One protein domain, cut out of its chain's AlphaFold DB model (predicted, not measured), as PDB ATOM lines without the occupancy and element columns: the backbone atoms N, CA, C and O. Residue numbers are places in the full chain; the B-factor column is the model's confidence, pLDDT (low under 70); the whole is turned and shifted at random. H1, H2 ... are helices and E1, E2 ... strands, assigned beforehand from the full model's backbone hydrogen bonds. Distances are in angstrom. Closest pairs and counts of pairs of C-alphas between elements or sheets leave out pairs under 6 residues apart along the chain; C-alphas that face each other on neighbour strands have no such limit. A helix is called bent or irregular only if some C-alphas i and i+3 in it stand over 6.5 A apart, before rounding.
ATOM      1  N   ILE A   3      27.835   5.406  12.738       97.06
ATOM      2  CA  ILE A   3      27.960   4.688  11.463       97.06
ATOM      3  C   ILE A   3      29.145   5.297  10.716       97.06
ATOM      4  O   ILE A   3      29.266   6.521  10.634       97.06
ATOM      5  N   ILE A   4      30.039   4.457  10.203       96.56
ATOM      6  CA  ILE A   4      31.214   4.875   9.430       96.56
ATOM      7  C   ILE A   4      31.168   4.245   8.038       96.56
ATOM      8  O   ILE A   4      30.681   3.131   7.879       96.56
ATOM      9  N   SER A   5      31.658   4.965   7.030       97.62
ATOM     10  CA  SER A   5      31.745   4.448   5.657       97.62
ATOM     11  C   SER A   5      33.152   3.933   5.400       97.62
ATOM     12  O   SER A   5      34.108   4.637   5.722       97.62
ATOM     13  N   TYR A   6      33.272   2.743   4.815       96.25
ATOM     14  CA  TYR A   6      34.559   2.173   4.396       96.25
ATOM     15  C   TYR A   6      34.754   2.203   2.872       96.25
ATOM     16  O   TYR A   6      35.820   1.840   2.382       96.25
ATOM     17  N   GLY A   7      33.749   2.668   2.130       94.25
ATOM     18  CA  GLY A   7      33.797   2.858   0.686       94.25
ATOM     19  C   GLY A   7      32.704   3.820   0.200       94.25
ATOM     20  O   GLY A   7      31.943   4.350   1.020       94.25
ATOM     21  N   PRO A   8      32.657   4.104  -1.113       93.06
ATOM     22  CA  PRO A   8      31.739   5.084  -1.696       93.06
ATOM     23  C   PRO A   8      30.282   4.604  -1.785       93.06
ATOM     24  O   PRO A   8      29.383   5.440  -1.860       93.06
ATOM     25  N   HIS A   9      30.028   3.292  -1.781       94.56
ATOM     26  CA  HIS A   9      28.678   2.752  -1.926       94.56
ATOM     27  C   HIS A   9      27.838   2.965  -0.654       94.56
ATOM     28  O   HIS A   9      28.345   2.914   0.468       94.56
ATOM     29  N   GLU A  10      26.524   3.151  -0.802       96.06
ATOM     30  CA  GLU A  10      25.627   3.429   0.330       96.06
ATOM     31  C   GLU A  10      25.571   2.295   1.365       96.06
ATOM     32  O   GLU A  10      25.448   2.566   2.556       96.06
ATOM     33  N   LEU A  11      25.736   1.048   0.916       96.88
ATOM     34  CA  LEU A  11      25.820  -0.147   1.764       96.88
ATOM     35  C   LEU A  11      27.211  -0.404   2.353       96.88
ATOM     36  O   LEU A  11      27.330  -1.226   3.255       96.88
ATOM     37  N   GLN A  12      28.260   0.294   1.910       97.69
ATOM     38  CA  GLN A  12      29.611   0.116   2.455       97.69
ATOM     39  C   GLN A  12      29.762   0.845   3.798       97.69
ATOM     40  O   GLN A  12      30.467   1.855   3.933       97.69
ATOM     41  N   LYS A  13      29.044   0.335   4.805       98.44
ATOM     42  CA  LYS A  13      28.884   0.923   6.136       98.44
ATOM     43  C   LYS A  13      29.249  -0.067   7.230       98.44
ATOM     44  O   LYS A  13      28.929  -1.248   7.161       98.44
ATOM     45  N   ILE A  14      29.859   0.459   8.284       98.56
ATOM     46  CA  ILE A  14      30.058  -0.234   9.552       98.56
ATOM     47  C   ILE A  14      29.239   0.490  10.617       98.56
ATOM     48  O   ILE A  14      29.399   1.700  10.817       98.56
ATOM     49  N   LYS A  15      28.394  -0.248  11.331       97.88
ATOM     50  CA  LYS A  15      27.729   0.223  12.544       97.88
ATOM     51  C   LYS A  15      28.590  -0.083  13.759       97.88
ATOM     52  O   LYS A  15      29.032  -1.210  13.963       97.88
ATOM     53  N   VAL A  16      28.782   0.925  14.599       96.31
ATOM     54  CA  VAL A  16      29.555   0.842  15.839       96.31
ATOM     55  C   VAL A  16      28.592   0.704  17.010       96.31
ATOM     56  O   VAL A  16      27.967   1.685  17.433       96.31
ATOM     57  N   PHE A  17      28.455  -0.514  17.532       90.62
ATOM     58  CA  PHE A  17      27.581  -0.799  18.671       90.62
ATOM     59  C   PHE A  17      28.238  -0.468  20.012       90.62
ATOM     60  O   PHE A  17      27.578   0.007  20.949       90.62
ATOM     61  N   HIS A  18      29.540  -0.724  20.100       90.25
ATOM     62  CA  HIS A  18      30.374  -0.367  21.234       90.25
ATOM     63  C   HIS A  18      31.817  -0.157  20.771       90.25
ATOM     64  O   HIS A  18      32.344  -0.943  19.988       90.25
ATOM     65  N   PHE A  19      32.438   0.918  21.249       91.50
ATOM     66  CA  PHE A  19      33.845   1.201  21.016       91.50
ATOM     67  C   PHE A  19      34.444   1.869  22.249       91.50
ATOM     68  O   PHE A  19      33.861   2.816  22.787       91.50
ATOM     69  N   SER A  20      35.609   1.392  22.665       90.19
ATOM     70  CA  SER A  20      36.451   1.991  23.691       90.19
ATOM     71  C   SER A  20      37.906   1.922  23.221       90.19
ATOM     72  O   SER A  20      38.373   0.832  22.891       90.19
ATOM     73  N   PRO A  21      38.664   3.034  23.223       87.75
ATOM     74  CA  PRO A  21      40.081   3.021  22.852       87.75
ATOM     75  C   PRO A  21      40.949   2.087  23.709       87.75
ATOM     76  O   PRO A  21      42.028   1.697  23.279       87.75
ATOM     77  N   GLY A  22      40.500   1.744  24.924       86.38
ATOM     78  CA  GLY A  22      41.197   0.799  25.802       86.38
ATOM     79  C   GLY A  22      40.994  -0.673  25.426       86.38
ATOM     80  O   GLY A  22      41.747  -1.523  25.894       86.38
ATOM     81  N   ASN A  23      40.005  -0.981  24.583       88.00
ATOM     82  CA  ASN A  23      39.713  -2.345  24.154       88.00
ATOM     83  C   ASN A  23      40.636  -2.721  22.991       88.00
ATOM     84  O   ASN A  23      40.665  -2.046  21.963       88.00
ATOM     85  N   ASN A  24      41.370  -3.825  23.136       86.50
ATOM     86  CA  ASN A  24      42.350  -4.291  22.149       86.50
ATOM     87  C   ASN A  24      41.830  -5.417  21.238       86.50
ATOM     88  O   ASN A  24      42.567  -5.903  20.380       86.50
ATOM     89  N   HIS A  25      40.575  -5.832  21.419       88.94
ATOM     90  CA  HIS A  25      39.930  -6.909  20.674       88.94
ATOM     91  C   HIS A  25      38.588  -6.423  20.133       88.94
ATOM     92  O   HIS A  25      37.814  -5.779  20.836       88.94
ATOM     93  N   THR A  26      38.336  -6.677  18.851       93.44
ATOM     94  CA  THR A  26      37.098  -6.307  18.160       93.44
ATOM     95  C   THR A  26      36.336  -7.545  17.705       93.44
ATOM     96  O   THR A  26      36.906  -8.404  17.037       93.44
ATOM     97  N   LEU A  27      35.047  -7.611  18.031       91.56
ATOM     98  CA  LEU A  27      34.078  -8.527  17.443       91.56
ATOM     99  C   LEU A  27      33.410  -7.853  16.239       91.56
ATOM    100  O   LEU A  27      32.778  -6.801  16.370       91.56
ATOM    101  N   VAL A  28      33.558  -8.473  15.076       96.81
ATOM    102  CA  VAL A  28      32.981  -8.052  13.800       96.81
ATOM    103  C   VAL A  28      31.795  -8.951  13.472       96.81
ATOM    104  O   VAL A  28      31.927 -10.168  13.474       96.81
ATOM    105  N   LEU A  29      30.643  -8.358  13.182       94.56
ATOM    106  CA  LEU A  29      29.394  -9.064  12.907       94.56
ATOM    107  C   LEU A  29      29.022  -8.925  11.427       94.56
ATOM    108  O   LEU A  29      29.010  -7.810  10.895       94.56
ATOM    109  N   ILE A  30      28.719 -10.045  10.772       96.44
ATOM    110  CA  ILE A  30      28.397 -10.131   9.342       96.44
ATOM    111  C   ILE A  30      27.026 -10.789   9.186       96.44
ATOM    112  O   ILE A  30      26.826 -11.943   9.568       96.44
ATOM    113  N   HIS A  31      26.066 -10.036   8.654       93.19
ATOM    114  CA  HIS A  31      24.686 -10.503   8.518       93.19
ATOM    115  C   HIS A  31      24.517 -11.499   7.363       93.19
ATOM    116  O   HIS A  31      25.420 -11.688   6.549       93.19
ATOM    117  N   GLY A  32      23.348 -12.143   7.325       85.50
ATOM    118  CA  GLY A  32      22.946 -13.086   6.283       85.50
ATOM    119  C   GLY A  32      22.117 -12.431   5.171       85.50
ATOM    120  O   GLY A  32      22.381 -11.299   4.771       85.50
ATOM    121  N   GLY A  33      21.099 -13.147   4.676       83.25
ATOM    122  CA  GLY A  33      20.141 -12.619   3.690       83.25
ATOM    123  C   GLY A  33      20.429 -12.991   2.233       83.25
ATOM    124  O   GLY A  33      20.237 -12.170   1.341       83.25
ATOM    125  N   ALA A  34      20.949 -14.200   1.980       82.31
ATOM    126  CA  ALA A  34      21.168 -14.755   0.631       82.31
ATOM    127  C   ALA A  34      21.925 -13.828  -0.355       82.31
ATOM    128  O   ALA A  34      21.751 -13.921  -1.568       82.31
ATOM    129  N   TRP A  35      22.744 -12.911   0.178       84.25
ATOM    130  CA  TRP A  35      23.435 -11.830  -0.533       84.25
ATOM    131  C   TRP A  35      22.539 -10.832  -1.282       84.25
ATOM    132  O   TRP A  35      23.074  -9.970  -1.970       84.25
ATOM    133  N   ASN A  36      21.214 -10.899  -1.165       86.69
ATOM    134  CA  ASN A  36      20.292 -10.063  -1.944       86.69
ATOM    135  C   ASN A  36      19.156  -9.432  -1.122       86.69
ATOM    136  O   ASN A  36      18.509  -8.504  -1.608       86.69
ATOM    137  N   ASP A  37      18.907  -9.897   0.105       83.44
ATOM    138  CA  ASP A  37      17.801  -9.405   0.919       83.44
ATOM    139  C   ASP A  37      18.179  -8.092   1.609       83.44
ATOM    140  O   ASP A  37      18.963  -8.057   2.556       83.44
ATOM    141  N   VAL A  38      17.579  -6.997   1.145       91.19
ATOM    142  CA  VAL A  38      17.779  -5.642   1.684       91.19
ATOM    143  C   VAL A  38      17.291  -5.472   3.125       91.19
ATOM    144  O   VAL A  38      17.585  -4.453   3.750       91.19
ATOM    145  N   ARG A  39      16.508  -6.421   3.650       85.50
ATOM    146  CA  ARG A  39      16.002  -6.388   5.029       85.50
ATOM    147  C   ARG A  39      17.042  -6.874   6.030       85.50
ATOM    148  O   ARG A  39      16.965  -6.476   7.187       85.50
ATOM    149  N   ASN A  40      17.993  -7.699   5.592       88.75
ATOM    150  CA  ASN A  40      19.091  -8.165   6.425       88.75
ATOM    151  C   ASN A  40      20.213  -7.134   6.418       88.75
ATOM    152  O   ASN A  40      20.737  -6.765   5.366       88.75
ATOM    153  N   THR A  41      20.576  -6.656   7.601       92.19
ATOM    154  CA  THR A  41      21.611  -5.631   7.765       92.19
ATOM    155  C   THR A  41      22.429  -5.901   9.023       92.19
ATOM    156  O   THR A  41      22.147  -6.817   9.794       92.19
ATOM    157  N   TYR A  42      23.418  -5.055   9.312       93.31
ATOM    158  CA  TYR A  42      24.090  -5.049  10.610       93.31
ATOM    159  C   TYR A  42      23.103  -4.964  11.792       93.31
ATOM    160  O   TYR A  42      23.482  -5.329  12.903       93.31
ATOM    161  N   ASP A  43      21.868  -4.470  11.593       89.88
ATOM    162  CA  ASP A  43      20.880  -4.293  12.659       89.88
ATOM    163  C   ASP A  43      20.297  -5.618  13.147       89.88
ATOM    164  O   ASP A  43      19.838  -5.649  14.292       89.88
ATOM    165  N   ASP A  44      20.419  -6.697  12.369       80.75
ATOM    166  CA  ASP A  44      20.002  -8.061  12.722       80.75
ATOM    167  C   ASP A  44      20.635  -8.521  14.049       80.75
ATOM    168  O   ASP A  44      20.047  -9.281  14.811       80.75
ATOM    169  N   PHE A  45      21.818  -7.998  14.381       80.88
ATOM    170  CA  PHE A  45      22.521  -8.318  15.622       80.88
ATOM    171  C   PHE A  45      22.193  -7.390  16.796       80.88
ATOM    172  O   PHE A  45      22.770  -7.545  17.873       80.88
ATOM    173  N   SER A  46      21.321  -6.392  16.634       80.62
ATOM    174  CA  SER A  46      21.118  -5.354  17.658       80.62
ATOM    175  C   SER A  46      20.649  -5.929  18.993       80.62
ATOM    176  O   SER A  46      21.119  -5.486  20.042       80.62
ATOM    177  N   GLU A  47      19.764  -6.921  18.956       72.19
ATOM    178  CA  GLU A  47      19.266  -7.597  20.152       72.19
ATOM    179  C   GLU A  47      20.364  -8.423  20.831       72.19
ATOM    180  O   GLU A  47      20.632  -8.228  22.019       72.19
ATOM    181  N   MET A  48      21.093  -9.242  20.064       72.94
ATOM    182  CA  MET A  48      22.259  -9.988  20.554       72.94
ATOM    183  C   MET A  48      23.278  -9.055  21.214       72.94
ATOM    184  O   MET A  48      23.749  -9.315  22.319       72.94
ATOM    185  N   VAL A  49      23.599  -7.926  20.579       74.38
ATOM    186  CA  VAL A  49      24.526  -6.944  21.148       74.38
ATOM    187  C   VAL A  49      23.947  -6.271  22.394       74.38
ATOM    188  O   VAL A  49      24.695  -5.970  23.324       74.38
ATOM    189  N   GLY A  50      22.632  -6.057  22.454       68.38
ATOM    190  CA  GLY A  50      21.939  -5.608  23.660       68.38
ATOM    191  C   GLY A  50      22.176  -6.551  24.837       68.38
ATOM    192  O   GLY A  50      22.544  -6.092  25.918       68.38
ATOM    193  N   TYR A  51      22.063  -7.859  24.608       66.62
ATOM    194  CA  TYR A  51      22.353  -8.873  25.619       66.62
ATOM    195  C   TYR A  51      23.829  -8.951  25.996       66.62
ATOM    196  O   TYR A  51      24.140  -9.030  27.178       66.62
ATOM    197  N   LEU A  52      24.739  -8.876  25.023       66.00
ATOM    198  CA  LEU A  52      26.179  -8.848  25.285       66.00
ATOM    199  C   LEU A  52      26.555  -7.644  26.168       66.00
ATOM    200  O   LEU A  52      27.369  -7.767  27.078       66.00
ATOM    201  N   LYS A  53      25.940  -6.482  25.924       66.75
ATOM    202  CA  LYS A  53      26.188  -5.244  26.678       66.75
ATOM    203  C   LYS A  53      25.479  -5.182  28.028       66.75
ATOM    204  O   LYS A  53      25.871  -4.356  28.852       66.75
ATOM    205  N   ALA A  54      24.427  -5.971  28.240       62.56
ATOM    206  CA  ALA A  54      23.860  -6.127  29.569       62.56
ATOM    207  C   ALA A  54      24.948  -6.703  30.484       62.56
ATOM    208  O   ALA A  54      25.795  -7.466  30.024       62.56
ATOM    209  N   ASP A  55      24.958  -6.309  31.759       55.34
ATOM    210  CA  ASP A  55      25.897  -6.834  32.753       55.34
ATOM    211  C   ASP A  55      25.610  -8.324  32.987       55.34
ATOM    212  O   ASP A  55      24.902  -8.729  33.905       55.34
ATOM    213  N   THR A  56      26.085  -9.146  32.056       51.78
ATOM    214  CA  THR A  56      25.910 -10.597  32.026       51.78
ATOM    215  C   THR A  56      26.873 -11.280  32.991       51.78
ATOM    216  O   THR A  56      26.853 -12.501  33.111       51.78
ATOM    217  N   GLY A  57      27.752 -10.521  33.661       45.97
ATOM    218  CA  GLY A  57      28.856 -11.067  34.443       45.97
ATOM    219  C   GLY A  57      29.883 -11.828  33.598       45.97
ATOM    220  O   GLY A  57      30.770 -12.452  34.173       45.97
ATOM    221  N   ILE A  58      29.782 -11.790  32.257       46.09
ATOM    222  CA  ILE A  58      30.700 -12.452  31.326       46.09
ATOM    223  C   ILE A  58      31.864 -11.488  31.031       46.09
ATOM    224  O   ILE A  58      31.695 -10.537  30.263       46.09
ATOM    225  N   PRO A  59      33.073 -11.724  31.580       44.75
ATOM    226  CA  PRO A  59      34.196 -10.789  31.461       44.75
ATOM    227  C   PRO A  59      34.707 -10.617  30.025       44.75
ATOM    228  O   PRO A  59      35.410  -9.656  29.733       44.75
ATOM    229  N   ILE A  60      34.358 -11.541  29.121       48.94
ATOM    230  CA  ILE A  60      34.747 -11.478  27.708       48.94
ATOM    231  C   ILE A  60      34.180 -10.229  27.031       48.94
ATOM    232  O   ILE A  60      34.873  -9.646  26.206       48.94
ATOM    233  N   VAL A  61      32.970  -9.775  27.374       54.72
ATOM    234  CA  VAL A  61      32.329  -8.681  26.625       54.72
ATOM    235  C   VAL A  61      32.804  -7.296  27.066       54.72
ATOM    236  O   VAL A  61      32.897  -6.388  26.239       54.72
ATOM    237  N   SER A  62      33.162  -7.123  28.340       59.50
ATOM    238  CA  SER A  62      33.576  -5.821  28.886       59.50
ATOM    239  C   SER A  62      34.888  -5.285  28.291       59.50
ATOM    240  O   SER A  62      35.185  -4.104  28.461       59.50
ATOM    241  N   GLY A  63      35.636  -6.115  27.552       76.00
ATOM    242  CA  GLY A  63      36.865  -5.746  26.842       76.00
ATOM    243  C   GLY A  63      36.773  -5.726  25.310       76.00
ATOM    244  O   GLY A  63      37.812  -5.600  24.661       76.00
ATOM    245  N   LEU A  64      35.581  -5.864  24.711       84.88
ATOM    246  CA  LEU A  64      35.422  -5.934  23.251       84.88
ATOM    247  C   LEU A  64      34.969  -4.612  22.641       84.88
ATOM    248  O   LEU A  64      34.062  -3.956  23.135       84.88
ATOM    249  N   ASN A  65      35.529  -4.241  21.499       92.69
ATOM    250  CA  ASN A  65      34.820  -3.387  20.548       92.69
ATOM    251  C   ASN A  65      33.831  -4.255  19.762       92.69
ATOM    252  O   ASN A  65      34.148  -5.394  19.438       92.69
ATOM    253  N   ILE A  66      32.643  -3.740  19.447       92.25
ATOM    254  CA  ILE A  66      31.609  -4.496  18.728       92.25
ATOM    255  C   ILE A  66      31.109  -3.672  17.550       92.25
ATOM    256  O   ILE A  66      30.589  -2.559  17.721       92.25
ATOM    257  N   VAL A  67      31.242  -4.239  16.356       97.31
ATOM    258  CA  VAL A  67      30.857  -3.606  15.096       97.31
ATOM    259  C   VAL A  67      30.090  -4.570  14.202       97.31
ATOM    260  O   VAL A  67      30.365  -5.763  14.208       97.31
ATOM    261  N   GLY A  68      29.152  -4.053  13.412       97.56
ATOM    262  CA  GLY A  68      28.474  -4.807  12.356       97.56
ATOM    263  C   GLY A  68      28.745  -4.205  10.985       97.56
ATOM    264  O   GLY A  68      28.813  -2.982  10.855       97.56
ATOM    265  N   ILE A  69      28.918  -5.051   9.976       98.44
ATOM    266  CA  ILE A  69      29.233  -4.660   8.598       98.44
ATOM    267  C   ILE A  69      27.995  -4.863   7.727       98.44
ATOM    268  O   ILE A  69      27.436  -5.956   7.717       98.44
ATOM    269  N   ASN A  70      27.625  -3.839   6.958       98.25
ATOM    270  CA  ASN A  70      26.866  -4.035   5.724       98.25
ATOM    271  C   ASN A  70      27.843  -4.195   4.561       98.25
ATOM    272  O   ASN A  70      28.914  -3.581   4.555       98.25
ATOM    273  N   TYR A  71      27.449  -4.978   3.564       97.69
ATOM    274  CA  TYR A  71      28.158  -5.174   2.302       97.69
ATOM    275  C   TYR A  71      27.193  -4.947   1.129       97.69
ATOM    276  O   TYR A  71      25.972  -4.961   1.307       97.69
ATOM    277  N   ARG A  72      27.715  -4.670  -0.072       96.38
ATOM    278  CA  ARG A  72      26.884  -4.514  -1.278       96.38
ATOM    279  C   ARG A  72      26.138  -5.806  -1.589       96.38
ATOM    280  O   ARG A  72      26.675  -6.880  -1.363       96.38
ATOM    281  N   LEU A  73      24.935  -5.698  -2.146       90.81
ATOM    282  CA  LEU A  73      24.061  -6.840  -2.418       90.81
ATOM    283  C   LEU A  73      23.992  -7.179  -3.914       90.81
ATOM    284  O   LEU A  73      24.224  -6.342  -4.791       90.81
ATOM    285  N   SER A  74      23.643  -8.426  -4.194       84.12
ATOM    286  CA  SER A  74      23.233  -8.915  -5.505       84.12
ATOM    287  C   SER A  74      21.860  -8.347  -5.901       84.12
ATOM    288  O   SER A  74      21.014  -8.143  -5.030       84.12
ATOM    289  N   PRO A  75      21.586  -8.147  -7.205       87.19
ATOM    290  CA  PRO A  75      22.435  -8.489  -8.354       87.19
ATOM    291  C   PRO A  75      23.490  -7.429  -8.714       87.19
ATOM    292  O   PRO A  75      24.317  -7.688  -9.582       87.19
ATOM    293  N   GLN A  76      23.479  -6.247  -8.090       83.06
ATOM    294  CA  GLN A  76      24.413  -5.157  -8.418       83.06
ATOM    295  C   GLN A  76      25.863  -5.508  -8.073       83.06
ATOM    296  O   GLN A  76      26.794  -4.961  -8.658       83.06
ATOM    297  N   THR A  77      26.071  -6.407  -7.115       84.25
ATOM    298  CA  THR A  77      27.376  -6.986  -6.794       84.25
ATOM    299  C   THR A  77      27.334  -8.490  -6.987       84.25
ATOM    300  O   THR A  77      26.411  -9.158  -6.538       84.25
ATOM    301  N   VAL A  78      28.355  -9.030  -7.648       82.56
ATOM    302  CA  VAL A  78      28.530 -10.472  -7.855       82.56
ATOM    303  C   VAL A  78      29.659 -10.958  -6.949       82.56
ATOM    304  O   VAL A  78      30.610 -10.224  -6.680       82.56
ATOM    305  N   HIS A  79      29.560 -12.185  -6.433       81.69
ATOM    306  CA  HIS A  79      30.669 -12.810  -5.709       81.69
ATOM    307  C   HIS A  79      31.910 -12.908  -6.632       81.69
ATOM    308  O   HIS A  79      31.743 -13.311  -7.780       81.69
ATOM    309  N   PRO A  80      33.129 -12.525  -6.188       87.44
ATOM    310  CA  PRO A  80      33.570 -12.336  -4.802       87.44
ATOM    311  C   PRO A  80      33.456 -10.906  -4.232       87.44
ATOM    312  O   PRO A  80      33.985 -10.642  -3.154       87.44
ATOM    313  N   GLY A  81      32.746  -9.977  -4.879       87.44
ATOM    314  CA  GLY A  81      32.616  -8.581  -4.422       87.44
ATOM    315  C   GLY A  81      32.053  -8.416  -2.999       87.44
ATOM    316  O   GLY A  81      32.503  -7.547  -2.257       87.44
ATOM    317  N   HIS A  82      31.149  -9.302  -2.573       92.00
ATOM    318  CA  HIS A  82      30.640  -9.348  -1.193       92.00
ATOM    319  C   HIS A  82      31.759  -9.610  -0.165       92.00
ATOM    320  O   HIS A  82      31.837  -8.947   0.868       92.00
ATOM    321  N   LEU A  83      32.660 -10.552  -0.466       92.44
ATOM    322  CA  LEU A  83      33.812 -10.877   0.379       92.44
ATOM    323  C   LEU A  83      34.831  -9.735   0.385       92.44
ATOM    324  O   LEU A  83      35.385  -9.404   1.432       92.44
ATOM    325  N   GLN A  84      35.039  -9.095  -0.767       93.00
ATOM    326  CA  GLN A  84      35.887  -7.909  -0.863       93.00
ATOM    327  C   GLN A  84      35.401  -6.795   0.076       93.00
ATOM    328  O   GLN A  84      36.214  -6.205   0.783       93.00
ATOM    329  N   ASP A  85      34.095  -6.536   0.129       96.12
ATOM    330  CA  ASP A  85      33.518  -5.520   1.014       96.12
ATOM    331  C   ASP A  85      33.789  -5.813   2.498       96.12
ATOM    332  O   ASP A  85      34.206  -4.918   3.236       96.12
ATOM    333  N   VAL A  86      33.651  -7.072   2.929       97.06
ATOM    334  CA  VAL A  86      34.001  -7.504   4.296       97.06
ATOM    335  C   VAL A  86      35.481  -7.250   4.593       97.06
ATOM    336  O   VAL A  86      35.827  -6.662   5.621       97.06
ATOM    337  N   VAL A  87      36.364  -7.648   3.679       95.75
ATOM    338  CA  VAL A  87      37.816  -7.468   3.805       95.75
ATOM    339  C   VAL A  87      38.186  -5.980   3.873       95.75
ATOM    340  O   VAL A  87      38.992  -5.577   4.716       95.75
ATOM    341  N   MET A  88      37.576  -5.143   3.031       96.06
ATOM    342  CA  MET A  88      37.778  -3.692   3.029       96.06
ATOM    343  C   MET A  88      37.292  -3.045   4.326       96.06
ATOM    344  O   MET A  88      37.983  -2.183   4.872       96.06
ATOM    345  N   ALA A  89      36.143  -3.471   4.848       97.62
ATOM    346  CA  ALA A  89      35.609  -2.984   6.112       97.62
ATOM    347  C   ALA A  89      36.539  -3.317   7.291       97.62
ATOM    348  O   ALA A  89      36.846  -2.440   8.100       97.62
ATOM    349  N   ILE A  90      37.053  -4.547   7.362       97.00
ATOM    350  CA  ILE A  90      38.013  -4.959   8.397       97.00
ATOM    351  C   ILE A  90      39.334  -4.194   8.257       97.00
ATOM    352  O   ILE A  90      39.861  -3.695   9.253       97.00
ATOM    353  N   ASN A  91      39.843  -4.016   7.034       96.12
ATOM    354  CA  ASN A  91      41.031  -3.193   6.803       96.12
ATOM    355  C   ASN A  91      40.808  -1.740   7.255       96.12
ATOM    356  O   ASN A  91      41.681  -1.149   7.884       96.12
ATOM    357  N   HIS A  92      39.629  -1.174   6.982       96.19
ATOM    358  CA  HIS A  92      39.278   0.179   7.412       96.19
ATOM    359  C   HIS A  92      39.280   0.315   8.939       96.19
ATOM    360  O   HIS A  92      39.739   1.327   9.462       96.19
ATOM    361  N   LEU A  93      38.806  -0.699   9.669       95.62
ATOM    362  CA  LEU A  93      38.863  -0.732  11.134       95.62
ATOM    363  C   LEU A  93      40.305  -0.803  11.648       95.62
ATOM    364  O   LEU A  93      40.657  -0.073  12.579       95.62
ATOM    365  N   ALA A  94      41.142  -1.636  11.025       94.06
ATOM    366  CA  ALA A  94      42.560  -1.737  11.358       94.06
ATOM    367  C   ALA A  94      43.291  -0.402  11.135       94.06
ATOM    368  O   ALA A  94      44.039   0.042  12.001       94.06
ATOM    369  N   ASP A  95      43.017   0.287  10.027       94.44
ATOM    370  CA  ASP A  95      43.644   1.576   9.713       94.44
ATOM    371  C   ASP A  95      43.134   2.712  10.607       94.44
ATOM    372  O   ASP A  95      43.915   3.543  11.070       94.44
ATOM    373  N   LYS A  96      41.824   2.758  10.870       92.62
ATOM    374  CA  LYS A  96      41.192   3.867  11.596       92.62
ATOM    375  C   LYS A  96      41.383   3.798  13.106       92.62
ATOM    376  O   LYS A  96      41.490   4.841  13.749       92.62
ATOM    377  N   TRP A  97      41.351   2.597  13.677       92.75
ATOM    378  CA  TRP A  97      41.346   2.390  15.129       92.75
ATOM    379  C   TRP A  97      42.473   1.491  15.623       92.75
ATOM    380  O   TRP A  97      42.483   1.147  16.802       92.75
ATOM    381  N   HIS A  98      43.410   1.105  14.752       90.88
ATOM    382  CA  HIS A  98      44.509   0.202  15.101       90.88
ATOM    383  C   HIS A  98      44.011  -1.118  15.700       90.88
ATOM    384  O   HIS A  98      44.616  -1.680  16.613       90.88
ATOM    385  N   VAL A  99      42.877  -1.612  15.188       87.94
ATOM    386  CA  VAL A  99      42.355  -2.926  15.558       87.94
ATOM    387  C   VAL A  99      43.383  -3.978  15.161       87.94
ATOM    388  O   VAL A  99      43.682  -4.115  13.981       87.94
ATOM    389  N   GLY A 100      43.905  -4.706  16.153       85.19
ATOM    390  CA  GLY A 100      44.898  -5.766  15.951       85.19
ATOM    391  C   GLY A 100      44.369  -7.173  16.226       85.19
ATOM    392  O   GLY A 100      44.768  -8.105  15.546       85.19
ATOM    393  N   ARG A 101      43.447  -7.356  17.181       90.94
ATOM    394  CA  ARG A 101      42.817  -8.662  17.462       90.94
ATOM    395  C   ARG A 101      41.369  -8.642  17.006       90.94
ATOM    396  O   ARG A 101      40.595  -7.795  17.459       90.94
ATOM    397  N   VAL A 102      41.001  -9.562  16.121       91.38
ATOM    398  CA  VAL A 102      39.676  -9.593  15.492       91.38
ATOM    399  C   VAL A 102      39.031 -10.955  15.691       91.38
ATOM    400  O   VAL A 102      39.594 -11.972  15.308       91.38
ATOM    401  N   SER A 103      37.828 -10.973  16.248       87.00
ATOM    402  CA  SER A 103      36.908 -12.104  16.124       87.00
ATOM    403  C   SER A 103      35.799 -11.740  15.158       87.00
ATOM    404  O   SER A 103      35.400 -10.578  15.100       87.00
ATOM    405  N   VAL A 104      35.287 -12.712  14.415       91.19
ATOM    406  CA  VAL A 104      34.246 -12.478  13.415       91.19
ATOM    407  C   VAL A 104      33.104 -13.452  13.644       91.19
ATOM    408  O   VAL A 104      33.350 -14.640  13.789       91.19
ATOM    409  N   ALA A 105      31.871 -12.963  13.677       85.62
ATOM    410  CA  ALA A 105      30.672 -13.784  13.701       85.62
ATOM    411  C   ALA A 105      29.846 -13.529  12.443       85.62
ATOM    412  O   ALA A 105      29.595 -12.376  12.089       85.62
ATOM    413  N   GLY A 106      29.432 -14.597  11.775       87.88
ATOM    414  CA  GLY A 106      28.638 -14.543  10.557       87.88
ATOM    415  C   GLY A 106      27.360 -15.347  10.715       87.88
ATOM    416  O   GLY A 106      27.419 -16.451  11.245       87.88
ATOM    417  N   HIS A 107      26.231 -14.811  10.252       81.75
ATOM    418  CA  HIS A 107      24.947 -15.520  10.240       81.75
ATOM    419  C   HIS A 107      24.584 -15.997   8.825       81.75
ATOM    420  O   HIS A 107      24.628 -15.187   7.897       81.75
ATOM    421  N   SER A 108      24.202 -17.266   8.635       84.12
ATOM    422  CA  SER A 108      23.785 -17.829   7.337       84.12
ATOM    423  C   SER A 108      24.840 -17.581   6.233       84.12
ATOM    424  O   SER A 108      25.997 -17.966   6.386       84.12
ATOM    425  N   VAL A 109      24.526 -16.875   5.138       83.12
ATOM    426  CA  VAL A 109      25.540 -16.494   4.123       83.12
ATOM    427  C   VAL A 109      26.658 -15.593   4.667       83.12
ATOM    428  O   VAL A 109      27.753 -15.558   4.105       83.12
ATOM    429  N   GLY A 110      26.427 -14.893   5.778       88.75
ATOM    430  CA  GLY A 110      27.471 -14.199   6.526       88.75
ATOM    431  C   GLY A 110      28.483 -15.177   7.118       88.75
ATOM    432  O   GLY A 110      29.678 -14.897   7.099       88.75
ATOM    433  N   ALA A 111      28.041 -16.358   7.561       81.56
ATOM    434  CA  ALA A 111      28.912 -17.443   8.009       81.56
ATOM    435  C   ALA A 111      29.793 -17.948   6.849       81.56
ATOM    436  O   ALA A 111      30.995 -18.146   7.021       81.56
ATOM    437  N   THR A 112      29.240 -18.043   5.633       79.75
ATOM    438  CA  THR A 112      30.026 -18.328   4.420       79.75
ATOM    439  C   THR A 112      31.113 -17.274   4.188       79.75
ATOM    440  O   THR A 112      32.260 -17.631   3.933       79.75
ATOM    441  N   LEU A 113      30.800 -15.981   4.326       88.69
ATOM    442  CA  LEU A 113      31.797 -14.910   4.182       88.69
ATOM    443  C   LEU A 113      32.892 -15.001   5.256       88.69
ATOM    444  O   LEU A 113      34.068 -14.834   4.937       88.69
ATOM    445  N   VAL A 114      32.531 -15.322   6.504       87.69
ATOM    446  CA  VAL A 114      33.491 -15.568   7.595       87.69
ATOM    447  C   VAL A 114      34.427 -16.726   7.267       87.69
ATOM    448  O   VAL A 114      35.627 -16.619   7.505       87.69
ATOM    449  N   LEU A 115      33.918 -17.810   6.684       81.12
ATOM    450  CA  LEU A 115      34.732 -18.968   6.312       81.12
ATOM    451  C   LEU A 115      35.761 -18.573   5.252       81.12
ATOM    452  O   LEU A 115      36.955 -18.849   5.371       81.12
ATOM    453  N   GLN A 116      35.293 -17.856   4.231       81.06
ATOM    454  CA  GLN A 116      36.121 -17.384   3.131       81.06
ATOM    455  C   GLN A 116      37.201 -16.388   3.584       81.06
ATOM    456  O   GLN A 116      38.219 -16.260   2.902       81.06
ATOM    457  N   MET A 117      37.054 -15.740   4.749       84.75
ATOM    458  CA  MET A 117      38.110 -14.895   5.322       84.75
ATOM    459  C   MET A 117      39.416 -15.648   5.568       84.75
ATOM    460  O   MET A 117      40.459 -15.008   5.564       84.75
ATOM    461  N   LEU A 118      39.410 -16.973   5.731       80.81
ATOM    462  CA  LEU A 118      40.639 -17.756   5.918       80.81
ATOM    463  C   LEU A 118      41.552 -17.769   4.679       80.81
ATOM    464  O   LEU A 118      42.754 -17.984   4.803       80.81
ATOM    465  N   ASN A 119      40.998 -17.526   3.488       78.38
ATOM    466  CA  ASN A 119      41.721 -17.580   2.212       78.38
ATOM    467  C   ASN A 119      41.206 -16.500   1.243       78.38
ATOM    468  O   ASN A 119      41.103 -16.705   0.031       78.38
ATOM    469  N   TYR A 120      40.810 -15.347   1.795       84.88
ATOM    470  CA  TYR A 120      40.074 -14.317   1.057       84.88
ATOM    471  C   TYR A 120      40.837 -13.815  -0.165       84.88
ATOM    472  O   TYR A 120      40.225 -13.501  -1.180       84.88
ATOM    473  N   ARG A 121      42.170 -13.744  -0.084       84.81
ATOM    474  CA  ARG A 121      43.000 -13.224  -1.167       84.81
ATOM    475  C   ARG A 121      42.867 -14.088  -2.414       84.81
ATOM    476  O   ARG A 121      42.494 -13.566  -3.454       84.81
ATOM    477  N   GLN A 122      43.078 -15.395  -2.295       80.00
ATOM    478  CA  GLN A 122      42.962 -16.336  -3.412       80.00
ATOM    479  C   GLN A 122      41.529 -16.396  -3.924       80.00
ATOM    480  O   GLN A 122      41.315 -16.457  -5.133       80.00
ATOM    481  N   ILE A 123      40.551 -16.384  -3.008       78.38
ATOM    482  CA  ILE A 123      39.135 -16.443  -3.376       78.38
ATOM    483  C   ILE A 123      38.755 -15.228  -4.220       78.38
ATOM    484  O   ILE A 123      38.140 -15.381  -5.275       78.38
ATOM    485  N   ILE A 124      39.161 -14.032  -3.789       83.56
ATOM    486  CA  ILE A 124      38.908 -12.807  -4.543       83.56
ATOM    487  C   ILE A 124      39.710 -12.814  -5.848       83.56
ATOM    488  O   ILE A 124      39.115 -12.612  -6.896       83.56
ATOM    489  N   GLU A 125      41.017 -13.089  -5.823       81.56
ATOM    490  CA  GLU A 125      41.880 -13.073  -7.018       81.56
ATOM    491  C   GLU A 125      41.356 -13.991  -8.124       81.56
ATOM    492  O   GLU A 125      41.218 -13.565  -9.270       81.56
ATOM    493  N   LYS A 126      41.016 -15.241  -7.794       77.44
ATOM    494  CA  LYS A 126      40.502 -16.172  -8.799       77.44
ATOM    495  C   LYS A 126      39.050 -15.885  -9.173       77.44
ATOM    496  O   LYS A 126      38.743 -15.951 -10.356       77.44
ATOM    497  N   GLY A 127      38.183 -15.498  -8.237       77.00
ATOM    498  CA  GLY A 127      36.814 -15.107  -8.593       77.00
ATOM    499  C   GLY A 127      36.781 -13.891  -9.527       77.00
ATOM    500  O   GLY A 127      35.978 -13.836 -10.450       77.00
ATOM    501  N   VAL A 128      37.702 -12.945  -9.341       78.62
ATOM    502  CA  VAL A 128      37.902 -11.802 -10.239       78.62
ATOM    503  C   VAL A 128      38.420 -12.253 -11.610       78.62
ATOM    504  O   VAL A 128      37.891 -11.810 -12.626       78.62
ATOM    505  N   ALA A 129      39.400 -13.162 -11.659       73.75
ATOM    506  CA  ALA A 129      39.901 -13.717 -12.919       73.75
ATOM    507  C   ALA A 129      38.819 -14.489 -13.701       73.75
ATOM    508  O   ALA A 129      38.728 -14.359 -14.919       73.75
ATOM    509  N   ASP A 130      37.972 -15.256 -13.012       72.69
ATOM    510  CA  ASP A 130      36.875 -16.005 -13.631       72.69
ATOM    511  C   ASP A 130      35.805 -15.057 -14.217       72.69
ATOM    512  O   ASP A 130      35.272 -15.317 -15.298       72.69
ATOM    513  N   LEU A 131      35.530 -13.923 -13.557       71.88
ATOM    514  CA  LEU A 131      34.645 -12.872 -14.084       71.88
ATOM    515  C   LEU A 131      35.244 -12.168 -15.313       71.88
ATOM    516  O   LEU A 131      34.524 -11.914 -16.279       71.88
ATOM    517  N   ASP A 132      36.549 -11.891 -15.315       70.06
ATOM    518  CA  ASP A 132      37.249 -11.331 -16.481       70.06
ATOM    519  C   ASP A 132      37.144 -12.281 -17.689       70.06
ATOM    520  O   ASP A 132      36.697 -11.904 -18.772       70.06
ATOM    521  N   LEU A 133      37.410 -13.575 -17.479       58.47
ATOM    522  CA  LEU A 133      37.262 -14.607 -18.512       58.47
ATOM    523  C   LEU A 133      35.826 -14.742 -19.038       58.47
ATOM    524  O   LEU A 133      35.634 -14.982 -20.232       58.47
ATOM    525  N   ILE A 157      42.896  -5.617  -2.956       82.56
ATOM    526  CA  ILE A 157      42.804  -6.626  -1.895       82.56
ATOM    527  C   ILE A 157      43.824  -6.260  -0.806       82.56
ATOM    528  O   ILE A 157      45.025  -6.501  -0.988       82.56
ATOM    529  N   PRO A 158      43.394  -5.656   0.317       86.88
ATOM    530  CA  PRO A 158      44.315  -5.308   1.388       86.88
ATOM    531  C   PRO A 158      44.934  -6.569   1.995       86.88
ATOM    532  O   PRO A 158      44.321  -7.632   2.033       86.88
ATOM    533  N   ASP A 159      46.172  -6.455   2.473       87.50
ATOM    534  CA  ASP A 159      46.861  -7.537   3.176       87.50
ATOM    535  C   ASP A 159      46.546  -7.486   4.676       87.50
ATOM    536  O   ASP A 159      47.249  -6.838   5.457       87.50
ATOM    537  N   LEU A 160      45.463  -8.153   5.075       87.75
ATOM    538  CA  LEU A 160      45.029  -8.219   6.472       87.75
ATOM    539  C   LEU A 160      46.029  -8.946   7.382       87.75
ATOM    540  O   LEU A 160      46.110  -8.606   8.559       87.75
ATOM    541  N   SER A 161      46.831  -9.875   6.847       81.31
ATOM    542  CA  SER A 161      47.766 -10.694   7.638       81.31
ATOM    543  C   SER A 161      48.838  -9.874   8.363       81.31
ATOM    544  O   SER A 161      49.407 -10.315   9.354       81.31
ATOM    545  N   LYS A 162      49.100  -8.651   7.887       84.88
ATOM    546  CA  LYS A 162      50.074  -7.724   8.482       84.88
ATOM    547  C   LYS A 162      49.467  -6.754   9.489       84.88
ATOM    548  O   LYS A 162      50.210  -6.020  10.137       84.88
ATOM    549  N   LYS A 163      48.139  -6.682   9.562       87.94
ATOM    550  CA  LYS A 163      47.419  -5.670  10.345       87.94
ATOM    551  C   LYS A 163      46.621  -6.274  11.484       87.94
ATOM    552  O   LYS A 163      46.489  -5.635  12.523       87.94
ATOM    553  N   ILE A 164      46.091  -7.477  11.285       90.38
ATOM    554  CA  ILE A 164      45.224  -8.137  12.249       90.38
ATOM    555  C   ILE A 164      45.666  -9.573  12.503       90.38
ATOM    556  O   ILE A 164      46.232 -10.232  11.636       90.38
ATOM    557  N   SER A 165      45.311 -10.061  13.681       86.56
ATOM    558  CA  SER A 165      45.314 -11.464  14.059       86.56
ATOM    559  C   SER A 165      43.861 -11.897  14.266       86.56
ATOM    560  O   SER A 165      43.136 -11.326  15.095       86.56
ATOM    561  N   LEU A 166      43.409 -12.862  13.463       84.00
ATOM    562  CA  LEU A 166      42.076 -13.455  13.578       84.00
ATOM    563  C   LEU A 166      42.063 -14.424  14.759       84.00
ATOM    564  O   LEU A 166      42.857 -15.348  14.789       84.00
ATOM    565  N   GLN A 167      41.183 -14.206  15.732       80.38
ATOM    566  CA  GLN A 167      41.159 -14.947  16.994       80.38
ATOM    567  C   GLN A 167      40.088 -16.039  16.995       80.38
ATOM    568  O   GLN A 167      40.402 -17.203  17.203       80.38
ATOM    569  N   TRP A 168      38.830 -15.652  16.759       77.44
ATOM    570  CA  TRP A 168      37.680 -16.561  16.811       77.44
ATOM    571  C   TRP A 168      36.752 -16.313  15.633       77.44
ATOM    572  O   TRP A 168      36.426 -15.155  15.360       77.44
ATOM    573  N   LEU A 169      36.312 -17.382  14.974       78.81
ATOM    574  CA  LEU A 169      35.305 -17.328  13.915       78.81
ATOM    575  C   LEU A 169      34.032 -18.014  14.402       78.81
ATOM    576  O   LEU A 169      34.082 -19.189  14.740       78.81
ATOM    577  N   PHE A 170      32.913 -17.298  14.446       76.00
ATOM    578  CA  PHE A 170      31.614 -17.828  14.853       76.00
ATOM    579  C   PHE A 170      30.720 -17.985  13.621       76.00
ATOM    580  O   PHE A 170      30.463 -17.017  12.902       76.00
ATOM    581  N   PHE A 171      30.231 -19.195  13.395       75.75
ATOM    582  CA  PHE A 171      29.349 -19.557  12.295       75.75
ATOM    583  C   PHE A 171      27.957 -19.787  12.864       75.75
ATOM    584  O   PHE A 171      27.699 -20.821  13.468       75.75
ATOM    585  N   ILE A 172      27.090 -18.792  12.743       70.31
ATOM    586  CA  ILE A 172      25.742 -18.817  13.299       70.31
ATOM    587  C   ILE A 172      24.801 -19.249  12.181       70.31
ATOM    588  O   ILE A 172      24.773 -18.602  11.136       70.31
ATOM    589  N   ASP A 173      24.044 -20.317  12.411       61.81
ATOM    590  CA  ASP A 173      23.105 -20.915  11.457       61.81
ATOM    591  C   ASP A 173      23.795 -21.591  10.255       61.81
ATOM    592  O   ASP A 173      24.000 -21.000   9.189       61.81
ATOM    593  N   GLY A 174      24.213 -22.845  10.459       55.50
ATOM    594  CA  GLY A 174      24.841 -23.684   9.442       55.50
ATOM    595  C   GLY A 174      23.951 -24.852   9.024       55.50
ATOM    596  O   GLY A 174      23.817 -25.810   9.768       55.50
ATOM    597  N   ILE A 175      23.448 -24.831   7.789       45.22
ATOM    598  CA  ILE A 175      22.820 -25.976   7.094       45.22
ATOM    599  C   ILE A 175      23.897 -26.987   6.621       45.22
ATOM    600  O   ILE A 175      23.754 -27.627   5.581       45.22
ATOM    601  N   TYR A 176      25.037 -27.066   7.311       47.72
ATOM    602  CA  TYR A 176      26.238 -27.760   6.847       47.72
ATOM    603  C   TYR A 176      26.667 -28.831   7.841       47.72
ATOM    604  O   TYR A 176      26.747 -28.569   9.042       47.72
ATOM    605  N   ASP A 177      27.001 -30.006   7.314       49.88
ATOM    606  CA  ASP A 177      27.669 -31.047   8.078       49.88
ATOM    607  C   ASP A 177      29.129 -30.636   8.317       49.88
ATOM    608  O   ASP A 177      29.913 -30.443   7.387       49.88
ATOM    609  N   ILE A 178      29.484 -30.424   9.582       49.22
ATOM    610  CA  ILE A 178      30.823 -29.968   9.963       49.22
ATOM    611  C   ILE A 178      31.859 -31.082   9.808       49.22
ATOM    612  O   ILE A 178      33.021 -30.778   9.529       49.22
ATOM    613  N   GLY A 179      31.453 -32.344   9.958       50.22
ATOM    614  CA  GLY A 179      32.312 -33.495   9.698       50.22
ATOM    615  C   GLY A 179      32.791 -33.481   8.252       50.22
ATOM    616  O   GLY A 179      34.001 -33.512   8.015       50.22
ATOM    617  N   ASP A 180      31.865 -33.272   7.316       51.53
ATOM    618  CA  ASP A 180      32.168 -33.175   5.885       51.53
ATOM    619  C   ASP A 180      33.101 -31.992   5.568       51.53
ATOM    620  O   ASP A 180      34.042 -32.133   4.790       51.53
ATOM    621  N   LEU A 181      32.908 -30.823   6.200       50.03
ATOM    622  CA  LEU A 181      33.785 -29.657   5.993       50.03
ATOM    623  C   LEU A 181      35.211 -29.903   6.519       50.03
ATOM    624  O   LEU A 181      36.192 -29.507   5.886       50.03
ATOM    625  N   VAL A 182      35.360 -30.529   7.688       50.22
ATOM    626  CA  VAL A 182      36.683 -30.843   8.254       50.22
ATOM    627  C   VAL A 182      37.390 -31.907   7.410       50.22
ATOM    628  O   VAL A 182      38.600 -31.795   7.182       50.22
ATOM    629  N   GLU A 183      36.650 -32.898   6.908       52.16
ATOM    630  CA  GLU A 183      37.160 -33.922   5.993       52.16
ATOM    631  C   GLU A 183      37.584 -33.320   4.641       52.16
ATOM    632  O   GLU A 183      38.661 -33.638   4.130       52.16
ATOM    633  N   GLU A 184      36.792 -32.397   4.092       46.97
ATOM    634  CA  GLU A 184      37.033 -31.768   2.790       46.97
ATOM    635  C   GLU A 184      38.177 -30.737   2.821       46.97
ATOM    636  O   GLU A 184      39.022 -30.715   1.918       46.97
ATOM    637  N   TYR A 185      38.239 -29.882   3.852       47.09
ATOM    638  CA  TYR A 185      39.159 -28.734   3.896       47.09
ATOM    639  C   TYR A 185      40.372 -28.906   4.822       47.09
ATOM    640  O   TYR A 185      41.306 -28.097   4.782       47.09
ATOM    641  N   GLY A 186      40.420 -29.982   5.612       49.19
ATOM    642  CA  GLY A 186      41.639 -30.477   6.245       49.19
ATOM    643  C   GLY A 186      42.065 -29.797   7.563       49.19
ATOM    644  O   GLY A 186      41.274 -29.154   8.252       49.19
ATOM    645  N   PRO A 187      43.348 -29.940   7.970       45.31
ATOM    646  CA  PRO A 187      43.811 -29.674   9.338       45.31
ATOM    647  C   PRO A 187      43.635 -28.244   9.858       45.31
ATOM    648  O   PRO A 187      43.644 -28.039  11.069       45.31
ATOM    649  N   ALA A 188      43.473 -27.259   8.970       45.97
ATOM    650  CA  ALA A 188      43.249 -25.862   9.345       45.97
ATOM    651  C   ALA A 188      41.935 -25.651  10.129       45.97
ATOM    652  O   ALA A 188      41.784 -24.631  10.797       45.97
ATOM    653  N   PHE A 189      41.024 -26.629  10.090       48.31
ATOM    654  CA  PHE A 189      39.730 -26.616  10.772       48.31
ATOM    655  C   PHE A 189      39.708 -27.438  12.071       48.31
ATOM    656  O   PHE A 189      38.681 -27.489  12.740       48.31
ATOM    657  N   LYS A 190      40.837 -28.048  12.472       45.69
ATOM    658  CA  LYS A 190      40.920 -28.943  13.645       45.69
ATOM    659  C   LYS A 190      40.718 -28.255  15.004       45.69
ATOM    660  O   LYS A 190      40.462 -28.948  15.978       45.69
ATOM    661  N   ASN A 191      40.773 -26.922  15.078       45.38
ATOM    662  CA  ASN A 191      40.520 -26.156  16.312       45.38
ATOM    663  C   ASN A 191      39.066 -25.648  16.405       45.38
ATOM    664  O   ASN A 191      38.801 -24.570  16.948       45.38
ATOM    665  N   ALA A 192      38.121 -26.380  15.820       42.56
ATOM    666  CA  ALA A 192      36.709 -26.045  15.872       42.56
ATOM    667  C   ALA A 192      36.020 -26.605  17.122       42.56
ATOM    668  O   ALA A 192      35.998 -27.805  17.356       42.56
ATOM    669  N   VAL A 193      35.400 -25.716  17.889       42.59
ATOM    670  CA  VAL A 193      34.438 -25.988  18.953       42.59
ATOM    671  C   VAL A 193      33.031 -25.899  18.356       42.59
ATOM    672  O   VAL A 193      32.526 -24.820  18.067       42.59
ATOM    673  N   VAL A 194      32.355 -27.020  18.145       41.78
ATOM    674  CA  VAL A 194      30.945 -26.994  17.719       41.78
ATOM    675  C   VAL A 194      30.066 -26.754  18.952       41.78
ATOM    676  O   VAL A 194      30.101 -27.529  19.898       41.78
ATOM    677  N   VAL A 195      29.275 -25.681  18.954       39.78
ATOM    678  CA  VAL A 195      28.276 -25.354  19.984       39.78
ATOM    679  C   VAL A 195      26.888 -25.394  19.346       39.78
ATOM    680  O   VAL A 195      26.390 -24.394  18.845       39.78
ATOM    681  N   GLN A 196      26.252 -26.560  19.343       36.34
ATOM    682  CA  GLN A 196      24.924 -26.754  18.755       36.34
ATOM    683  C   GLN A 196      23.802 -26.342  19.726       36.34
ATOM    684  O   GLN A 196      23.881 -26.639  20.919       36.34
ATOM    685  N   SER A 197      22.744 -25.697  19.219       38.28
ATOM    686  CA  SER A 197      21.488 -25.479  19.955       38.28
ATOM    687  C   SER A 197      20.429 -26.437  19.415       38.28
ATOM    688  O   SER A 197      20.217 -26.494  18.207       38.28
ATOM    689  N   SER A 198      19.787 -27.214  20.290       33.31
ATOM    690  CA  SER A 198      18.789 -28.227  19.909       33.31
ATOM    691  C   SER A 198      17.338 -27.750  20.007       33.31
ATOM    692  O   SER A 198      16.435 -28.558  19.812       33.31
ATOM    693  N   GLU A 199      17.091 -26.487  20.369       34.47
ATOM    694  CA  GLU A 199      15.736 -25.937  20.458       34.47
ATOM    695  C   GLU A 199      15.602 -24.659  19.624       34.47
ATOM    696  O   GLU A 199      16.453 -23.769  19.676       34.47
ATOM    697  N   ASP A 200      14.520 -24.625  18.843       35.88
ATOM    698  CA  ASP A 200      14.181 -23.722  17.731       35.88
ATOM    699  C   ASP A 200      13.837 -22.282  18.162       35.88
ATOM    700  O   ASP A 200      13.032 -21.580  17.553       35.88
ATOM    701  N   GLU A 201      14.430 -21.814  19.252       32.94
ATOM    702  CA  GLU A 201      14.244 -20.456  19.724       32.94
ATOM    703  C   GLU A 201      15.593 -19.900  20.176       32.94
ATOM    704  O   GLU A 201      16.082 -20.178  21.272       32.94
ATOM    705  N   LEU A 202      16.154 -18.989  19.379       33.44
ATOM    706  CA  LEU A 202      17.111 -17.981  19.846       33.44
ATOM    707  C   LEU A 202      16.406 -16.989  20.803       33.44
ATOM    708  O   LEU A 202      16.501 -15.772  20.672       33.44
ATOM    709  N   LEU A 203      15.671 -17.512  21.787       29.55
ATOM    710  CA  LEU A 203      15.024 -16.786  22.862       29.55
ATOM    711  C   LEU A 203      15.761 -17.116  24.160       29.55
ATOM    712  O   LEU A 203      15.471 -18.065  24.881       29.55
ATOM    713  N   SER A 204      16.696 -16.218  24.471       32.47
ATOM    714  CA  SER A 204      17.382 -16.007  25.748       32.47
ATOM    715  C   SER A 204      18.818 -16.539  25.878       32.47
ATOM    716  O   SER A 204      19.094 -17.727  26.011       32.47
ATOM    717  N   TRP A 242      27.292 -26.204  -6.163       27.97
ATOM    718  CA  TRP A 242      27.749 -25.290  -7.225       27.97
ATOM    719  C   TRP A 242      28.190 -23.927  -6.666       27.97
ATOM    720  O   TRP A 242      29.243 -23.414  -7.044       27.97
ATOM    721  N   ALA A 243      27.476 -23.400  -5.663       32.16
ATOM    722  CA  ALA A 243      27.901 -22.216  -4.906       32.16
ATOM    723  C   ALA A 243      28.954 -22.554  -3.825       32.16
ATOM    724  O   ALA A 243      29.916 -21.812  -3.642       32.16
ATOM    725  N   ILE A 244      28.800 -23.711  -3.171       35.28
ATOM    726  CA  ILE A 244      29.734 -24.265  -2.171       35.28
ATOM    727  C   ILE A 244      30.997 -24.806  -2.861       35.28
ATOM    728  O   ILE A 244      32.113 -24.497  -2.464       35.28
ATOM    729  N   ASP A 245      30.815 -25.501  -3.986       32.12
ATOM    730  CA  ASP A 245      31.874 -26.147  -4.774       32.12
ATOM    731  C   ASP A 245      32.861 -25.145  -5.401       32.12
ATOM    732  O   ASP A 245      34.039 -25.442  -5.589       32.12
ATOM    733  N   SER A 246      32.417 -23.908  -5.651       31.08
ATOM    734  CA  SER A 246      33.300 -22.834  -6.113       31.08
ATOM    735  C   SER A 246      34.215 -22.341  -4.986       31.08
ATOM    736  O   SER A 246      35.425 -22.262  -5.180       31.08
ATOM    737  N   ALA A 247      33.690 -22.096  -3.779       31.83
ATOM    738  CA  ALA A 247      34.523 -21.744  -2.623       31.83
ATOM    739  C   ALA A 247      35.477 -22.894  -2.245       31.83
ATOM    740  O   ALA A 247      36.653 -22.654  -1.961       31.83
ATOM    741  N   ALA A 248      34.998 -24.137  -2.361       33.22
ATOM    742  CA  ALA A 248      35.736 -25.355  -2.061       33.22
ATOM    743  C   ALA A 248      36.932 -25.595  -2.993       33.22
ATOM    744  O   ALA A 248      38.077 -25.763  -2.565       33.22
ATOM    745  N   LYS A 249      36.689 -25.525  -4.307       30.94
ATOM    746  CA  LYS A 249      37.706 -25.729  -5.350       30.94
ATOM    747  C   LYS A 249      38.719 -24.587  -5.435       30.94
ATOM    748  O   LYS A 249      39.774 -24.750  -6.053       30.94
ATOM    749  N   LEU A 250      38.419 -23.422  -4.857       33.41
ATOM    750  CA  LEU A 250      39.344 -22.290  -4.753       33.41
ATOM    751  C   LEU A 250      40.290 -22.387  -3.547       33.41
ATOM    752  O   LEU A 250      41.434 -21.943  -3.648       33.41
ATOM    753  N   LEU A 251      39.863 -23.012  -2.446       34.59
ATOM    754  CA  LEU A 251      40.700 -23.241  -1.259       34.59
ATOM    755  C   LEU A 251      41.863 -24.214  -1.531       34.59
ATOM    756  O   LEU A 251      42.895 -24.154  -0.864       34.59
ATOM    757  N   TYR A 252      41.754 -25.046  -2.570       29.23
ATOM    758  CA  TYR A 252      42.704 -26.124  -2.867       29.23
ATOM    759  C   TYR A 252      44.046 -25.695  -3.499       29.23
ATOM    760  O   TYR A 252      44.845 -26.544  -3.899       29.23
ATOM    761  N   ARG A 253      44.349 -24.397  -3.626       28.38
ATOM    762  CA  ARG A 253      45.665 -23.931  -4.109       28.38
ATOM    763  C   ARG A 253      46.188 -22.782  -3.254       28.38
ATOM    764  O   ARG A 253      45.982 -21.614  -3.554       28.38
ATOM    765  N   GLY A 254      46.848 -23.196  -2.174       31.45
ATOM    766  CA  GLY A 254      47.515 -22.415  -1.134       31.45
ATOM    767  C   GLY A 254      47.891 -20.964  -1.443       31.45
ATOM    768  O   GLY A 254      48.713 -20.690  -2.312       31.45
ATOM    769  N   ALA A 255      47.421 -20.063  -0.579       27.02
ATOM    770  CA  ALA A 255      48.326 -19.351   0.323       27.02
ATOM    771  C   ALA A 255      47.579 -18.981   1.621       27.02
ATOM    772  O   ALA A 255      46.589 -18.263   1.622       27.02
ATOM    773  N   TYR A 256      48.062 -19.497   2.739       35.25
ATOM    774  CA  TYR A 256      47.436 -19.348   4.045       35.25
ATOM    775  C   TYR A 256      47.477 -17.878   4.512       35.25
ATOM    776  O   TYR A 256      48.545 -17.263   4.517       35.25
ATOM    777  N   LEU A 257      46.350 -17.324   4.981       35.47
ATOM    778  CA  LEU A 257      46.439 -16.474   6.178       35.47
ATOM    779  C   LEU A 257      47.081 -17.351   7.238       35.47
ATOM    780  O   LEU A 257      46.710 -18.516   7.318       35.47
ATOM    781  N   ASP A 258      48.045 -16.842   7.995       38.09
ATOM    782  CA  ASP A 258      48.725 -17.652   8.994       38.09
ATOM    783  C   ASP A 258      47.711 -18.202  10.017       38.09
ATOM    784  O   ASP A 258      47.366 -17.554  11.001       38.09
ATOM    785  N   THR A 259      47.167 -19.397   9.754       38.16
ATOM    786  CA  THR A 259      46.114 -20.031  10.554       38.16
ATOM    787  C   THR A 259      46.651 -20.462  11.912       38.16
ATOM    788  O   THR A 259      45.877 -20.916  12.748       38.16
ATOM    789  N   ARG A 260      47.962 -20.295  12.155       37.66
ATOM    790  CA  ARG A 260      48.604 -20.466  13.462       37.66
ATOM    791  C   ARG A 260      48.033 -19.520  14.527       37.66
ATOM    792  O   ARG A 260      48.178 -19.818  15.707       37.66
ATOM    793  N   ASP A 261      47.353 -18.448  14.118       37.28
ATOM    794  CA  ASP A 261      46.801 -17.429  15.016       37.28
ATOM    795  C   ASP A 261      45.305 -17.591  15.343       37.28
ATOM    796  O   ASP A 261      44.819 -16.954  16.284       37.28
ATOM    797  N   VAL A 262      44.569 -18.432  14.603       42.59
ATOM    798  CA  VAL A 262      43.146 -18.677  14.882       42.59
ATOM    799  C   VAL A 262      43.044 -19.567  16.114       42.59
ATOM    800  O   VAL A 262      43.322 -20.764  16.069       42.59
ATOM    801  N   MET A 263      42.650 -18.955  17.231       34.31
ATOM    802  CA  MET A 263      42.546 -19.609  18.535       34.31
ATOM    803  C   MET A 263      41.374 -20.593  18.605       34.31
ATOM    804  O   MET A 263      41.436 -21.539  19.385       34.31
ATOM    805  N   GLY A 264      40.341 -20.407  17.780       41.91
ATOM    806  CA  GLY A 264      39.309 -21.417  17.584       41.91
ATOM    807  C   GLY A 264      38.192 -21.006  16.631       41.91
ATOM    808  O   GLY A 264      38.023 -19.840  16.270       41.91
ATOM    809  N   VAL A 265      37.415 -21.995  16.216       42.66
ATOM    810  CA  VAL A 265      36.225 -21.845  15.372       42.66
ATOM    811  C   VAL A 265      35.011 -22.262  16.194       42.66
ATOM    812  O   VAL A 265      35.088 -23.272  16.866       42.66
ATOM    813  N   VAL A 266      33.909 -21.517  16.174       41.66
ATOM    814  CA  VAL A 266      32.677 -21.873  16.885       41.66
ATOM    815  C   VAL A 266      31.530 -22.058  15.905       41.66
ATOM    816  O   VAL A 266      31.185 -21.122  15.190       41.66
ATOM    817  N   PHE A 267      30.913 -23.235  15.885       40.75
ATOM    818  CA  PHE A 267      29.747 -23.510  15.041       40.75
ATOM    819  C   PHE A 267      28.468 -23.492  15.866       40.75
ATOM    820  O   PHE A 267      28.380 -24.242  16.824       40.75
ATOM    821  N   CYS A 268      27.481 -22.684  15.487       37.44
ATOM    822  CA  CYS A 268      26.139 -22.691  16.059       37.44
ATOM    823  C   CYS A 268      25.157 -23.218  15.014       37.44
ATOM    824  O   CYS A 268      24.673 -22.474  14.160       37.44
ATOM    825  N   ILE A 269      24.933 -24.529  15.048       31.19
ATOM    826  CA  ILE A 269      24.033 -25.245  14.141       31.19
ATOM    827  C   ILE A 269      22.648 -25.279  14.790       31.19
ATOM    828  O   ILE A 269      22.541 -25.642  15.963       31.19
ATOM    829  N   HIS A 270      21.620 -24.888  14.037       30.59
ATOM    830  CA  HIS A 270      20.223 -25.197  14.349       30.59
ATOM    831  C   HIS A 270      19.806 -26.373  13.460       30.59
ATOM    832  O   HIS A 270      20.168 -26.407  12.282       30.59
ATOM    833  N   GLY A 271      19.117 -27.353  14.041       27.80
ATOM    834  CA  GLY A 271      18.534 -28.499  13.341       27.80
ATOM    835  C   GLY A 271      17.025 -28.495  13.482       27.80
ATOM    836  O   GLY A 271      16.564 -28.060  14.558       27.80
TER     837      GLY A 271
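This is residues 3 to 133, 157 to 204 and 242 to 271 of the 271 residues of the protein "Abhydrolase_3 domain-containing protein" of Metschnikowia sp. JCM 33374 (UniProt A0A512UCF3). A strongly twisted sheet of eight strands runs through the middle of the domain, with H2 and the first arm of the bent helix H3, H3a, packed on one face and H1 on the opposite face, in three layers. The second arm, H3b, turns away from the sheet, and H5 packs on it, with H4 close to H5 and also off the sheet. Along the 209 printed residues you meet E1 E2 E3 H1 E4 H2 E5 H3 E6 H4 E7 H5 E8, five named helices and eight named strands of mixed class. The sheet is mixed and runs E1 E2 E4 E3 E5 E6 E8 E7. The whole is compact, with a radius of gyration of the C-alphas of 16.4 A and spans of 52 by 40 by 35 A.

Find C-alpha 3 at (27.960, 4.688, 11.463), where E1, residues 3 to 5, begins. E2 follows at residues 13 to 18, then E3 at residues 25 to 30, 16.5 A long. H1 spans residues 42 to 53 over 16.2 A and is irregular: C-alphas 44 and 47 are 7.5 A apart. E4 is residues 64 to 69. H2, residues 81 to 97, runs 24.1 A from C-alpha 81 at (32.616, -8.581, -4.422). E5 is residues 101 to 107, 20.5 A. H3, residues 109 to 133, was assigned as one helix by its hydrogen bonds but is bent, with C-alphas 118 and 121 8.7 A apart; its arms are H3a, residues 109 to 118, 15.3 A, and H3b, residues 121 to 133, 18.3 A. E6 is residues 165 to 172, 20.9 A; H4 is residues 178 to 185, E7 192 to 194 and H5 243 to 251. E8, residues 264 to 268, ends at C-alpha 268 at (26.139, -22.691, 16.059).

Start at the sheet's edge strand E1, which forms a hairpin with E2; N 4 and O 14 are 2.9 A apart. E2 is antiparallel to E4, with N 15 and O 68 at 2.8 A. From E4 on, neighbours are parallel: look at N 27 and O 65 for E4 and E3, 2.8 A, N 28 and O 103 for E3 and E5, 2.8 A, N 170 and O 104 for E5 and E6, 2.8 A, N 266 and O 169 for E6 and E8, 2.7 A, and N 193 and O 265 for E8 and the edge strand E7, 2.7 A. E3, H1, E4 make a strand-helix-strand unit, two parallel neighbour strands with a helix between them in the chain; E4, H2, E5 and E6, H4, E7 are split units, with E3 and E8 between their strands. The three crossovers are right-handed. H1 has a height over the sheet of 8.3 A, its closest C-alphas to E4 being Tyr 42 and Gly 68, 4.7 A. H3a runs along the strands over E5 at a height of 7.7 A, with C-alphas Gly 106 and Val 114 closest, 5.8 A. H2 touches H3a at a steep tilt of 66 degrees, closest at C-alphas Leu 83 and Leu 113, 5.9 A. H3b touches H5 with residues 122 to 126 alone, closest at C-alphas Ile 123 and Leu 250, 6.0 A. H2, H3b and H4 have every O i to N i+4 pair within hydrogen-bond range; H1 has 5 of 8, H3a 5 of 6 and H5 4 of 5.

The farthest C-alphas, Gly 57 and Leu 133, are 53.7 A apart. Residues 134 to 156 and 205 to 241 are not printed, leaving gaps of 19.2 A and 35.8 A between the C-alphas on either side. Of the links printed whole, E3 to H1, E4 to H2 and H5 to E8 are long. Mean pLDDT of the printed part is 71.3; residues 50 to 62, 133, 173 to 204 and 242 to 271 are under 70.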